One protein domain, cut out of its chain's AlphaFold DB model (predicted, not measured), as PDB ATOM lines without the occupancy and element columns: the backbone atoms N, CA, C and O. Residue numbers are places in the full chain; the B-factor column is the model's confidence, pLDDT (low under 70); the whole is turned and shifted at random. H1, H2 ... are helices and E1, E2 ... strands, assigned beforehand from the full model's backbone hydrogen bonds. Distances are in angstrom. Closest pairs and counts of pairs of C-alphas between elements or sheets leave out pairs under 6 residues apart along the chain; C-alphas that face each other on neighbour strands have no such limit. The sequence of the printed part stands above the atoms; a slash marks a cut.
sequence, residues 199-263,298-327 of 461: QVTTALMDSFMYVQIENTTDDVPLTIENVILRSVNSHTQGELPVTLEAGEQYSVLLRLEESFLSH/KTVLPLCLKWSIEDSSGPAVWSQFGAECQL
ATOM      1  N   GLN A 199     -14.069  52.429 -22.900       87.62
ATOM      2  CA  GLN A 199     -15.219  51.597 -22.582       87.62
ATOM      3  C   GLN A 199     -14.833  50.621 -21.474       87.62
ATOM      4  O   GLN A 199     -13.778  49.996 -21.508       87.62
ATOM      5  N   VAL A 200     -15.688  50.513 -20.456       84.94
ATOM      6  CA  VAL A 200     -15.426  49.666 -19.291       84.94
ATOM      7  C   VAL A 200     -16.567  48.688 -19.106       84.94
ATOM      8  O   VAL A 200     -17.722  49.089 -18.955       84.94
ATOM      9  N   THR A 201     -16.221  47.408 -19.079       82.25
ATOM     10  CA  THR A 201     -17.145  46.306 -18.822       82.25
ATOM     11  C   THR A 201     -16.759  45.642 -17.510       82.25
ATOM     12  O   THR A 201     -15.584  45.380 -17.261       82.25
ATOM     13  N   THR A 202     -17.737  45.376 -16.645       79.00
ATOM     14  CA  THR A 202     -17.483  44.805 -15.317       79.00
ATOM     15  C   THR A 202     -18.355  43.593 -15.046       79.00
ATOM     16  O   THR A 202     -19.547  43.619 -15.349       79.00
ATOM     17  N   ALA A 203     -17.787  42.574 -14.404       74.25
ATOM     18  CA  ALA A 203     -18.515  41.400 -13.935       74.25
ATOM     19  C   ALA A 203     -18.091  41.035 -12.508       74.25
ATOM     20  O   ALA A 203     -16.914  41.094 -12.158       74.25
ATOM     21  N   LEU A 204     -19.056  40.646 -11.678       72.81
ATOM     22  CA  LEU A 204     -18.802  40.171 -10.322       72.81
ATOM     23  C   LEU A 204     -18.665  38.642 -10.327       72.81
ATOM     24  O   LEU A 204     -19.538  37.948 -10.843       72.81
ATOM     25  N   MET A 205     -17.590  38.134  -9.733       67.44
ATOM     26  CA  MET A 205     -17.260  36.713  -9.629       67.44
ATOM     27  C   MET A 205     -16.948  36.377  -8.169       67.44
ATOM     28  O   MET A 205     -15.798  36.462  -7.741       67.44
ATOM     29  N   ASP A 206     -17.974  36.027  -7.393       66.19
ATOM     30  CA  ASP A 206     -17.879  35.743  -5.953       66.19
ATOM     31  C   ASP A 206     -17.161  36.863  -5.168       66.19
ATOM     32  O   ASP A 206     -17.756  37.903  -4.884       66.19
ATOM     33  N   SER A 207     -15.878  36.658  -4.846       69.31
ATOM     34  CA  SER A 207     -15.014  37.595  -4.113       69.31
ATOM     35  C   SER A 207     -14.102  38.439  -5.005       69.31
ATOM     36  O   SER A 207     -13.211  39.122  -4.499       69.31
ATOM     37  N   PHE A 208     -14.290  38.397  -6.319       72.19
ATOM     38  CA  PHE A 208     -13.517  39.165  -7.285       72.19
ATOM     39  C   PHE A 208     -14.437  39.986  -8.175       72.19
ATOM     40  O   PHE A 208     -15.545  39.581  -8.519       72.19
ATOM     41  N   MET A 209     -13.950  41.146  -8.584       76.31
ATOM     42  CA  MET A 209     -14.555  41.947  -9.628       76.31
ATOM     43  C   MET A 209     -13.629  41.942 -10.836       76.31
ATOM     44  O   MET A 209     -12.488  42.399 -10.763       76.31
ATOM     45  N   TYR A 210     -14.132  41.406 -11.939       80.81
ATOM     46  CA  TYR A 210     -13.491  41.471 -13.239       80.81
ATOM     47  C   TYR A 210     -13.799  42.822 -13.881       80.81
ATOM     48  O   TYR A 210     -14.964  43.228 -13.957       80.81
ATOM     49  N   VAL A 211     -12.755  43.518 -14.320       84.19
ATOM     50  CA  VAL A 211     -12.843  44.804 -15.012       84.19
ATOM     51  C   VAL A 211     -12.090  44.683 -16.325       84.19
ATOM     52  O   VAL A 211     -10.890  44.424 -16.328       84.19
ATOM     53  N   GLN A 212     -12.795  44.901 -17.427       88.00
ATOM     54  CA  GLN A 212     -12.243  44.963 -18.771       88.00
ATOM     55  C   GLN A 212     -12.309  46.408 -19.256       88.00
ATOM     56  O   GLN A 212     -13.376  47.025 -19.244       88.00
ATOM     57  N   ILE A 213     -11.159  46.945 -19.634       89.50
ATOM     58  CA  ILE A 213     -10.953  48.316 -20.090       89.50
ATOM     59  C   ILE A 213     -10.577  48.236 -21.563       89.50
ATOM     60  O   ILE A 213      -9.633  47.537 -21.906       89.50
ATOM     61  N   GLU A 214     -11.302  48.943 -22.415       90.44
ATOM     62  CA  GLU A 214     -11.070  49.007 -23.855       90.44
ATOM     63  C   GLU A 214     -10.768  50.443 -24.272       90.44
ATOM     64  O   GLU A 214     -11.487  51.364 -23.867       90.44
ATOM     65  N   ASN A 215      -9.730  50.627 -25.086       90.44
ATOM     66  CA  ASN A 215      -9.466  51.890 -25.762       90.44
ATOM     67  C   ASN A 215     -10.330  51.977 -27.029       90.44
ATOM     68  O   ASN A 215     -10.057  51.304 -28.017       90.44
ATOM     69  N   THR A 216     -11.364  52.817 -27.012       88.25
ATOM     70  CA  THR A 216     -12.293  52.992 -28.143       88.25
ATOM     71  C   THR A 216     -11.900  54.142 -29.068       88.25
ATOM     72  O   THR A 216     -12.743  54.648 -29.810       88.25
ATOM     73  N   THR A 217     -10.674  54.654 -28.957       85.75
ATOM     74  CA  THR A 217     -10.160  55.647 -29.906       85.75
ATOM     75  C   THR A 217      -9.684  54.969 -31.184       85.75
ATOM     76  O   THR A 217      -9.392  53.777 -31.178       85.75
ATOM     77  N   ASP A 218      -9.615  55.735 -32.274       82.56
ATOM     78  CA  ASP A 218      -9.224  55.198 -33.579       82.56
ATOM     79  C   ASP A 218      -7.702  55.022 -33.707       82.56
ATOM     80  O   ASP A 218      -7.260  54.010 -34.232       82.56
ATOM     81  N   ASP A 219      -6.906  55.972 -33.193       83.31
ATOM     82  CA  ASP A 219      -5.442  56.007 -33.376       83.31
ATOM     83  C   ASP A 219      -4.676  56.575 -32.155       83.31
ATOM     84  O   ASP A 219      -3.515  56.968 -32.273       83.31
ATOM     85  N   VAL A 220      -5.316  56.715 -30.983       86.50
ATOM     86  CA  VAL A 220      -4.703  57.396 -29.826       86.50
ATOM     87  C   VAL A 220      -4.364  56.390 -28.722       86.50
ATOM     88  O   VAL A 220      -5.274  55.939 -28.023       86.50
ATOM     89  N   PRO A 221      -3.081  56.063 -28.495       88.31
ATOM     90  CA  PRO A 221      -2.696  55.194 -27.391       88.31
ATOM     91  C   PRO A 221      -2.949  55.851 -26.031       88.31
ATOM     92  O   PRO A 221      -2.754  57.058 -25.830       88.31
ATOM     93  N   LEU A 222      -3.408  55.039 -25.079       89.81
ATOM     94  CA  LEU A 222      -3.774  55.478 -23.734       89.81
ATOM     95  C   LEU A 222      -3.043  54.652 -22.685       89.81
ATOM     96  O   LEU A 222      -3.152  53.428 -22.660       89.81
ATOM     97  N   THR A 223      -2.381  55.319 -21.749       90.06
ATOM     98  CA  THR A 223      -1.755  54.667 -20.600       90.06
ATOM     99  C   THR A 223      -2.721  54.647 -19.422       90.06
ATOM    100  O   THR A 223      -3.118  55.690 -18.905       90.06
ATOM    101  N   ILE A 224      -3.098  53.453 -18.967       89.00
ATOM    102  CA  ILE A 224      -3.843  53.237 -17.725       89.00
ATOM    103  C   ILE A 224      -2.841  53.182 -16.575       89.00
ATOM    104  O   ILE A 224      -2.071  52.234 -16.440       89.00
ATOM    105  N   GLU A 225      -2.860  54.202 -15.723       86.19
ATOM    106  CA  GLU A 225      -1.923  54.337 -14.608       86.19
ATOM    107  C   GLU A 225      -2.422  53.655 -13.335       86.19
ATOM    108  O   GLU A 225      -1.627  53.152 -12.543       86.19
ATOM    109  N   ASN A 226      -3.734  53.698 -13.086       81.56
ATOM    110  CA  ASN A 226      -4.307  53.165 -11.853       81.56
ATOM    111  C   ASN A 226      -5.794  52.819 -12.002       81.56
ATOM    112  O   ASN A 226      -6.535  53.479 -12.735       81.56
ATOM    113  N   VAL A 227      -6.231  51.821 -11.235       78.06
ATOM    114  CA  VAL A 227      -7.616  51.368 -11.116       78.06
ATOM    115  C   VAL A 227      -7.971  51.308  -9.633       78.06
ATOM    116  O   VAL A 227      -7.411  50.511  -8.885       78.06
ATOM    117  N   ILE A 228      -8.916  52.143  -9.203       74.06
ATOM    118  CA  ILE A 228      -9.318  52.264  -7.797       74.06
ATOM    119  C   ILE A 228     -10.806  51.975  -7.654       74.06
ATOM    120  O   ILE A 228     -11.634  52.546  -8.366       74.06
ATOM    121  N   LEU A 229     -11.157  51.164  -6.657       71.56
ATOM    122  CA  LEU A 229     -12.537  50.948  -6.245       71.56
ATOM    123  C   LEU A 229     -12.756  51.554  -4.853       71.56
ATOM    124  O   LEU A 229     -12.225  51.066  -3.862       71.56
ATOM    125  N   ARG A 230     -13.528  52.650  -4.762       57.38
ATOM    126  CA  ARG A 230     -13.587  53.498  -3.545       57.38
ATOM    127  C   ARG A 230     -14.132  52.808  -2.290       57.38
ATOM    128  O   ARG A 230     -13.987  53.348  -1.199       57.38
ATOM    129  N   SER A 231     -14.805  51.672  -2.438       53.09
ATOM    130  CA  SER A 231     -15.500  50.990  -1.341       53.09
ATOM    131  C   SER A 231     -14.800  49.723  -0.863       53.09
ATOM    132  O   SER A 231     -15.335  49.039   0.005       53.09
ATOM    133  N   VAL A 232     -13.632  49.391  -1.423       51.34
ATOM    134  CA  VAL A 232     -12.929  48.148  -1.113       51.34
ATOM    135  C   VAL A 232     -11.434  48.412  -1.080       51.34
ATOM    136  O   VAL A 232     -10.895  49.063  -1.970       51.34
ATOM    137  N   ASN A 233     -10.759  47.889  -0.061       47.97
ATOM    138  CA  ASN A 233      -9.305  47.826  -0.004       47.97
ATOM    139  C   ASN A 233      -8.813  46.786  -1.030       47.97
ATOM    140  O   ASN A 233      -8.414  45.666  -0.705       47.97
ATOM    141  N   SER A 234      -8.968  47.107  -2.313       51.88
ATOM    142  CA  SER A 234      -8.604  46.218  -3.404       51.88
ATOM    143  C   SER A 234      -7.095  46.272  -3.585       51.88
ATOM    144  O   SER A 234      -6.560  47.255  -4.094       51.88
ATOM    145  N   HIS A 235      -6.405  45.200  -3.206       53.62
ATOM    146  CA  HIS A 235      -5.062  44.951  -3.713       53.62
ATOM    147  C   HIS A 235      -5.232  44.565  -5.186       53.62
ATOM    148  O   HIS A 235      -5.708  43.469  -5.491       53.62
ATOM    149  N   THR A 236      -4.950  45.498  -6.093       54.00
ATOM    150  CA  THR A 236      -5.002  45.265  -7.541       54.00
ATOM    151  C   THR A 236      -4.070  44.105  -7.893       54.00
ATOM    152  O   THR A 236      -2.865  44.203  -7.675       54.00
ATOM    153  N   GLN A 237      -4.604  43.010  -8.438       52.81
ATOM    154  CA  GLN A 237      -3.796  41.921  -9.000       52.81
ATOM    155  C   GLN A 237      -3.546  42.185 -10.489       52.81
ATOM    156  O   GLN A 237      -3.965  41.408 -11.343       52.81
ATOM    157  N   GLY A 238      -2.933  43.326 -10.806       61.06
ATOM    158  CA  GLY A 238      -2.675  43.743 -12.182       61.06
ATOM    159  C   GLY A 238      -1.319  44.415 -12.327       61.06
ATOM    160  O   GLY A 238      -0.868  45.122 -11.426       61.06
ATOM    161  N   GLU A 239      -0.684  44.190 -13.472       71.06
ATOM    162  CA  GLU A 239       0.496  44.931 -13.911       71.06
ATOM    163  C   GLU A 239       0.028  46.298 -14.425       71.06
ATOM    164  O   GLU A 239      -0.392  46.428 -15.573       71.06
ATOM    165  N   LEU A 240      -0.004  47.289 -13.534       79.12
ATOM    166  CA  LEU A 240      -0.202  48.699 -13.868       79.12
ATOM    167  C   LEU A 240       1.101  49.459 -13.576       79.12
ATOM    168  O   LEU A 240       1.762  49.145 -12.581       79.12
ATOM    169  N   PRO A 241       1.467  50.473 -14.378       86.38
ATOM    170  CA  PRO A 241       0.726  51.012 -15.524       86.38
ATOM    171  C   PRO A 241       0.783  50.119 -16.779       86.38
ATOM    172  O   PRO A 241       1.716  49.336 -16.940       86.38
ATOM    173  N   VAL A 242      -0.195  50.267 -17.682       89.56
ATOM    174  CA  VAL A 242      -0.242  49.585 -18.993       89.56
ATOM    175  C   VAL A 242      -0.672  50.562 -20.092       89.56
ATOM    176  O   VAL A 242      -1.606  51.330 -19.883       89.56
ATOM    177  N   THR A 243      -0.012  50.540 -21.249       92.06
ATOM    178  CA  THR A 243      -0.455  51.272 -22.449       92.06
ATOM    179  C   THR A 243      -1.368  50.382 -23.289       92.06
ATOM    180  O   THR A 243      -1.056  49.209 -23.487       92.06
ATOM    181  N   LEU A 244      -2.487  50.942 -23.753       89.25
ATOM    182  CA  LEU A 244      -3.433  50.322 -24.675       89.25
ATOM    183  C   LEU A 244      -3.444  51.074 -25.999       89.25
ATOM    184  O   LEU A 244      -3.805  52.257 -26.035       89.25
ATOM    185  N   GLU A 245      -3.125  50.369 -27.077       92.62
ATOM    186  CA  GLU A 245      -3.322  50.867 -28.437       92.62
ATOM    187  C   GLU A 245      -4.818  50.985 -28.768       92.62
ATOM    188  O   GLU A 245      -5.691  50.491 -28.044       92.62
ATOM    189  N   ALA A 246      -5.133  51.660 -29.869       87.81
ATOM    190  CA  ALA A 246      -6.499  51.765 -30.368       87.81
ATOM    191  C   ALA A 246      -7.142  50.377 -30.568       87.81
ATOM    192  O   ALA A 246      -6.580  49.495 -31.219       87.81
ATOM    193  N   GLY A 247      -8.327  50.174 -29.986       85.12
ATOM    194  CA  GLY A 247      -9.056  48.904 -30.010       85.12
ATOM    195  C   GLY A 247      -8.523  47.819 -29.065       85.12
ATOM    196  O   GLY A 247      -9.122  46.743 -28.984       85.12
ATOM    197  N   GLU A 248      -7.428  48.056 -28.335       90.31
ATOM    198  CA  GLU A 248      -6.908  47.081 -27.377       90.31
ATOM    199  C   GLU A 248      -7.714  47.041 -26.078       90.31
ATOM    200  O   GLU A 248      -8.341  48.012 -25.641       90.31
ATOM    201  N   GLN A 249      -7.662  45.871 -25.440       89.62
ATOM    202  CA  GLN A 249      -8.377  45.580 -24.210       89.62
ATOM    203  C   GLN A 249      -7.419  45.091 -23.127       89.62
ATOM    204  O   GLN A 249      -6.595  44.206 -23.352       89.62
ATOM    205  N   TYR A 250      -7.593  45.611 -21.917       86.38
ATOM    206  CA  TYR A 250      -6.900  45.164 -20.716       86.38
ATOM    207  C   TYR A 250      -7.891  44.665 -19.681       86.38
ATOM    208  O   TYR A 250      -8.950  45.251 -19.473       86.38
ATOM    209  N   SER A 251      -7.536  43.576 -19.010       85.38
ATOM    210  CA  SER A 251      -8.365  42.964 -17.981       85.38
ATOM    211  C   SER A 251      -7.640  42.953 -16.648       85.38
ATOM    212  O   SER A 251      -6.494  42.518 -16.572       85.38
ATOM    213  N   VAL A 252      -8.331  43.355 -15.587       82.94
ATOM    214  CA  VAL A 252      -7.824  43.279 -14.216       82.94
ATOM    215  C   VAL A 252      -8.849  42.625 -13.299       82.94
ATOM    216  O   VAL A 252     -10.059  42.832 -13.427       82.94
ATOM    217  N   LEU A 253      -8.347  41.827 -12.357       77.56
ATOM    218  CA  LEU A 253      -9.133  41.249 -11.274       77.56
ATOM    219  C   LEU A 253      -8.882  42.037  -9.991       77.56
ATOM    220  O   LEU A 253      -7.761  42.126  -9.484       77.56
ATOM    221  N   LEU A 254      -9.955  42.604  -9.450       76.38
ATOM    222  CA  LEU A 254      -9.944  43.312  -8.180       76.38
ATOM    223  C   LEU A 254     -10.511  42.388  -7.110       76.38
ATOM    224  O   LEU A 254     -11.678  42.000  -7.172       76.38
ATOM    225  N   ARG A 255      -9.697  42.023  -6.117       71.56
ATOM    226  CA  ARG A 255     -10.185  41.249  -4.972       71.56
ATOM    227  C   ARG A 255     -11.059  42.135  -4.089       71.56
ATOM    228  O   ARG A 255     -10.629  43.210  -3.673       71.56
ATOM    229  N   LEU A 256     -12.263  41.659  -3.790       72.44
ATOM    230  CA  LEU A 256     -13.183  42.299  -2.863       72.44
ATOM    231  C   LEU A 256     -12.960  41.750  -1.448       72.44
ATOM    232  O   LEU A 256     -12.765  40.547  -1.263       72.44
ATOM    233  N   GLU A 257     -12.973  42.619  -0.439       63.06
ATOM    234  CA  GLU A 257     -12.917  42.183   0.956       63.06
ATOM    235  C   GLU A 257     -14.236  41.527   1.391       63.06
ATOM    236  O   GLU A 257     -15.328  41.915   0.978       63.06
ATOM    237  N   GLU A 258     -14.133  40.544   2.285       56.03
ATOM    238  CA  GLU A 258     -15.276  39.804   2.834       56.03
ATOM    239  C   GLU A 258     -16.217  40.704   3.662       56.03
ATOM    240  O   GLU A 258     -17.432  40.498   3.695       56.03
ATOM    241  N   SER A 259     -15.678  41.770   4.262       54.69
ATOM    242  CA  SER A 259     -16.441  42.856   4.895       54.69
ATOM    243  C   SER A 259     -17.403  43.520   3.897       54.69
ATOM    244  O   SER A 259     -18.576  43.728   4.194       54.69
ATOM    245  N   PHE A 260     -16.953  43.773   2.669       56.56
ATOM    246  CA  PHE A 260     -17.760  44.410   1.632       56.56
ATOM    247  C   PHE A 260     -18.894  43.511   1.120       56.56
ATOM    248  O   PHE A 260     -19.999  43.986   0.875       56.56
ATOM    249  N   LEU A 261     -18.644  42.204   1.009       56.22
ATOM    250  CA  LEU A 261     -19.667  41.218   0.638       56.22
ATOM    251  C   LEU A 261     -20.680  40.956   1.763       56.22
ATOM    252  O   LEU A 261     -21.772  40.452   1.505       56.22
ATOM    253  N   SER A 262     -20.314  41.261   3.013       48.41
ATOM    254  CA  SER A 262     -21.162  41.034   4.186       48.41
ATOM    255  C   SER A 262     -21.978  42.254   4.608       48.41
ATOM    256  O   SER A 262     -23.036  42.099   5.228       48.41
ATOM    257  N   HIS A 263     -21.549  43.462   4.245       40.84
ATOM    258  CA  HIS A 263     -22.347  44.664   4.436       40.84
ATOM    259  C   HIS A 263     -23.470  44.732   3.394       40.84
ATOM    260  O   HIS A 263     -23.241  44.663   2.189       40.84
ATOM    261  N   LYS A 298     -28.979  44.983  -7.275       54.69
ATOM    262  CA  LYS A 298     -28.064  45.758  -8.100       54.69
ATOM    263  C   LYS A 298     -27.510  46.892  -7.253       54.69
ATOM    264  O   LYS A 298     -28.230  47.809  -6.869       54.69
ATOM    265  N   THR A 299     -26.229  46.798  -6.958       62.53
ATOM    266  CA  THR A 299     -25.430  47.840  -6.328       62.53
ATOM    267  C   THR A 299     -24.507  48.409  -7.387       62.53
ATOM    268  O   THR A 299     -23.853  47.655  -8.101       62.53
ATOM    269  N   VAL A 300     -24.441  49.731  -7.501       67.56
ATOM    270  CA  VAL A 300     -23.489  50.382  -8.403       67.56
ATOM    271  C   VAL A 300     -22.211  50.671  -7.627       67.56
ATOM    272  O   VAL A 300     -22.236  51.452  -6.674       67.56
ATOM    273  N   LEU A 301     -21.099  50.048  -8.015       72.81
ATOM    274  CA  LEU A 301     -19.787  50.318  -7.430       72.81
ATOM    275  C   LEU A 301     -19.098  51.451  -8.195       72.81
ATOM    276  O   LEU A 301     -18.990  51.377  -9.421       72.81
ATOM    277  N   PRO A 302     -18.617  52.502  -7.510       76.56
ATOM    278  CA  PRO A 302     -17.842  53.550  -8.152       76.56
ATOM    279  C   PRO A 302     -16.425  53.042  -8.452       76.56
ATOM    280  O   PRO A 302     -15.592  52.913  -7.551       76.56
ATOM    281  N   LEU A 303     -16.161  52.790  -9.729       80.75
ATOM    282  CA  LEU A 303     -14.842  52.474 -10.264       80.75
ATOM    283  C   LEU A 303     -14.185  53.762 -10.769       80.75
ATOM    284  O   LEU A 303     -14.793  54.515 -11.529       80.75
ATOM    285  N   CYS A 304     -12.950  54.026 -10.361       84.88
ATOM    286  CA  CYS A 304     -12.170  55.175 -10.806       84.88
ATOM    287  C   CYS A 304     -10.935  54.697 -11.573       84.88
ATOM    288  O   CYS A 304     -10.131  53.942 -11.034       84.88
ATOM    289  N   LEU A 305     -10.772  55.171 -12.807       85.19
ATOM    290  CA  LEU A 305      -9.591  54.934 -13.636       85.19
ATOM    291  C   LEU A 305      -8.769  56.216 -13.731       85.19
ATOM    292  O   LEU A 305      -9.335  57.284 -13.990       85.19
ATOM    293  N   LYS A 306      -7.454  56.102 -13.552       88.12
ATOM    294  CA  LYS A 306      -6.484  57.152 -13.874       88.12
ATOM    295  C   LYS A 306      -5.816  56.792 -15.193       88.12
ATOM    296  O   LYS A 306      -5.220  55.719 -15.278       88.12
ATOM    297  N   TRP A 307      -5.912  57.660 -16.189       89.81
ATOM    298  CA  TRP A 307      -5.328  57.420 -17.507       89.81
ATOM    299  C   TRP A 307      -4.737  58.690 -18.113       89.81
ATOM    300  O   TRP A 307      -5.151  59.797 -17.774       89.81
ATOM    301  N   SER A 308      -3.783  58.538 -19.015       88.44
ATOM    302  CA  SER A 308      -3.160  59.622 -19.773       88.44
ATOM    303  C   SER A 308      -3.046  59.219 -21.242       88.44
ATOM    304  O   SER A 308      -3.132  58.041 -21.582       88.44
ATOM    305  N   ILE A 309      -2.938  60.204 -22.132       87.81
ATOM    306  CA  ILE A 309      -2.583  59.942 -23.531       87.81
ATOM    307  C   ILE A 309      -1.081  59.672 -23.550       87.81
ATOM    308  O   ILE A 309      -0.328  60.443 -22.945       87.81
ATOM    309  N   GLU A 310      -0.661  58.598 -24.210       82.75
ATOM    310  CA  GLU A 310       0.759  58.265 -24.294       82.75
ATOM    311  C   GLU A 310       1.546  59.416 -24.944       82.75
ATOM    312  O   GLU A 310       1.050  60.109 -25.835       82.75
ATOM    313  N   ASP A 311       2.741  59.691 -24.418       78.12
ATOM    314  CA  ASP A 311       3.617  60.801 -24.818       78.12
ATOM    315  C   ASP A 311       3.003  62.213 -24.731       78.12
ATOM    316  O   ASP A 311       3.586  63.203 -25.189       78.12
ATOM    317  N   SER A 312       1.846  62.356 -24.083       79.56
ATOM    318  CA  SER A 312       1.261  63.660 -23.799       79.56
ATOM    319  C   SER A 312       1.912  64.299 -22.578       79.56
ATOM    320  O   SER A 312       1.994  63.707 -21.506       79.56
ATOM    321  N   SER A 313       2.277  65.578 -22.690       71.56
ATOM    322  CA  SER A 313       2.659  66.404 -21.536       71.56
ATOM    323  C   SER A 313       1.454  66.854 -20.691       71.56
ATOM    324  O   SER A 313       1.603  67.690 -19.798       71.56
ATOM    325  N   GLY A 314       0.245  66.398 -21.030       72.00
ATOM    326  CA  GLY A 314      -0.988  66.731 -20.328       72.00
ATOM    327  C   GLY A 314      -1.122  66.004 -18.984       72.00
ATOM    328  O   GLY A 314      -0.512  64.959 -18.769       72.00
ATOM    329  N   PRO A 315      -1.933  66.535 -18.053       77.12
ATOM    330  CA  PRO A 315      -2.192  65.861 -16.790       77.12
ATOM    331  C   PRO A 315      -2.997  64.577 -17.013       77.12
ATOM    332  O   PRO A 315      -3.924  64.543 -17.824       77.12
ATOM    333  N   ALA A 316      -2.698  63.547 -16.223       83.25
ATOM    334  CA  ALA A 316      -3.515  62.344 -16.168       83.25
ATOM    335  C   ALA A 316      -4.962  62.672 -15.757       83.25
ATOM    336  O   ALA A 316      -5.222  63.452 -14.832       83.25
ATOM    337  N   VAL A 317      -5.907  62.045 -16.442       85.19
ATOM    338  CA  VAL A 317      -7.343  62.233 -16.290       85.19
ATOM    339  C   VAL A 317      -7.908  61.157 -15.368       85.19
ATOM    340  O   VAL A 317      -7.618  59.971 -15.500       85.19
ATOM    341  N   TRP A 318      -8.777  61.577 -14.449       83.88
ATOM    342  CA  TRP A 318      -9.594  60.667 -13.651       83.88
ATOM    343  C   TRP A 318     -10.965  60.493 -14.290       83.88
ATOM    344  O   TRP A 318     -11.687  61.464 -14.514       83.88
ATOM    345  N   SER A 319     -11.343  59.249 -14.561       82.06
ATOM    346  CA  SER A 319     -12.666  58.886 -15.071       82.06
ATOM    347  C   SER A 319     -13.384  57.973 -14.090       82.06
ATOM    348  O   SER A 319     -12.777  57.073 -13.512       82.06
ATOM    349  N   GLN A 320     -14.677  58.220 -13.884       82.19
ATOM    350  CA  GLN A 320     -15.513  57.435 -12.984       82.19
ATOM    351  C   GLN A 320     -16.542  56.633 -13.779       82.19
ATOM    352  O   GLN A 320     -17.273  57.188 -14.598       82.19
ATOM    353  N   PHE A 321     -16.622  55.343 -13.478       80.06
ATOM    354  CA  PHE A 321     -17.550  54.391 -14.067       80.06
ATOM    355  C   PHE A 321     -18.438  53.808 -12.967       80.06
ATOM    356  O   PHE A 321     -17.984  53.541 -11.851       80.06
ATOM    357  N   GLY A 322     -19.725  53.650 -13.271       72.81
ATOM    358  CA  GLY A 322     -20.663  52.945 -12.407       72.81
ATOM    359  C   GLY A 322     -20.683  51.476 -12.789       72.81
ATOM    360  O   GLY A 322     -21.222  51.128 -13.834       72.81
ATOM    361  N   ALA A 323     -20.100  50.621 -11.958       66.81
ATOM    362  CA  ALA A 323     -20.145  49.188 -12.177       66.81
ATOM    363  C   ALA A 323     -21.402  48.605 -11.538       66.81
ATOM    364  O   ALA A 323     -21.476  48.447 -10.317       66.81
ATOM    365  N   GLU A 324     -22.409  48.304 -12.354       64.50
ATOM    366  CA  GLU A 324     -23.612  47.616 -11.894       64.50
ATOM    367  C   GLU A 324     -23.267  46.179 -11.499       64.50
ATOM    368  O   GLU A 324     -23.126  45.290 -12.334       64.50
ATOM    369  N   CYS A 325     -23.134  45.946 -10.200       58.88
ATOM    370  CA  CYS A 325     -22.877  44.633  -9.641       58.88
ATOM    371  C   CYS A 325     -24.159  44.132  -8.994       58.88
ATOM    372  O   CYS A 325     -24.715  44.769  -8.098       58.88
ATOM    373  N   GLN A 326     -24.627  42.958  -9.400       56.03
ATOM    374  CA  GLN A 326     -25.609  42.247  -8.601       56.03
ATOM    375  C   GLN A 326     -24.869  41.609  -7.426       56.03
ATOM    376  O   GLN A 326     -24.460  40.454  -7.488       56.03
ATOM    377  N   LEU A 327     -24.642  42.392  -6.369       53.50
ATOM    378  CA  LEU A 327     -24.165  41.833  -5.113       53.50
ATOM    379  C   LEU A 327     -25.234  40.844  -4.645       53.50
ATOM    380  O   LEU A 327     -26.428  41.164  -4.651       53.50
TER     381      LEU A 327
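What this domain is: This is residues 199 to 263 and 298 to 327 of the 461 residues of the protein "TRAPP trafficking subunit Trs65" of Toxoplasma gondii MAS (UniProt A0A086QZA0). Two antiparallel sheets lie partly face to face as an elongated sandwich: E1, E2 and E5 make one layer, and the strongly twisted sheet E4, E3, E6, E7 makes the other. Edge strands E1 and E7 come together along one side, and the short helix H1 is at one end, on neither sheet. The printed part has 95 residues with seven named strands and one named helix, in the order E1 E2 E3 E4 E5 H1 E6 E7, and is mostly strand. It is compact, with a radius of gyration of the C-alphas of 13.7 A, and rod-shaped, spanning 43 by 20 by 20 A.

How they stand to each other: E1, residues 199 to 205, and E2, residues 208 to 215, form a hairpin, with N 201 and O 212 2.9 A apart. E2 is also antiparallel to E5, residues 249 to 255, with N 211 and O 252 2.9 A apart. E3, residues 222 to 229, bends by 58 degrees at residue 225 and forms a hairpin with E4, residues 242 to 244, with N 224 and O 242 2.8 A apart. E6, residues 298 to 309, is antiparallel to E3, with N 228 and O 304 2.8 A apart. E6 and E7, residues 317 to 326, form a hairpin, with N 303 and O 321 2.9 A apart. The closest C-alphas of E1 and E7 are those of Thr 202 and Ala 323, 6.0 A apart. Residues 236 to 237 pair antiparallel with residues 253 to 254 of E5. In H1, residues 258 to 262, the O i to N i+4 pair is within hydrogen-bond range.

Where its parts are: E1 begins at C-alpha 199 (-15.219, 51.597, -22.582). E6 is 33.0 A long, E7 28.1 A and E2 22.8 A. E7 ends at C-alpha 326 (-25.609, 42.247, -8.601).

The domain as a whole: The C-alphas of Asp 219 and Ser 262 are farthest apart, at 43.4 A. Residues 264 to 297 are not printed, and C-alphas 263 and 298 are 13.8 A apart across the cut. The link from E3 to E4 is long. Confidence is under 70 at 27 residues, among them 230 to 238 and 257 to 263.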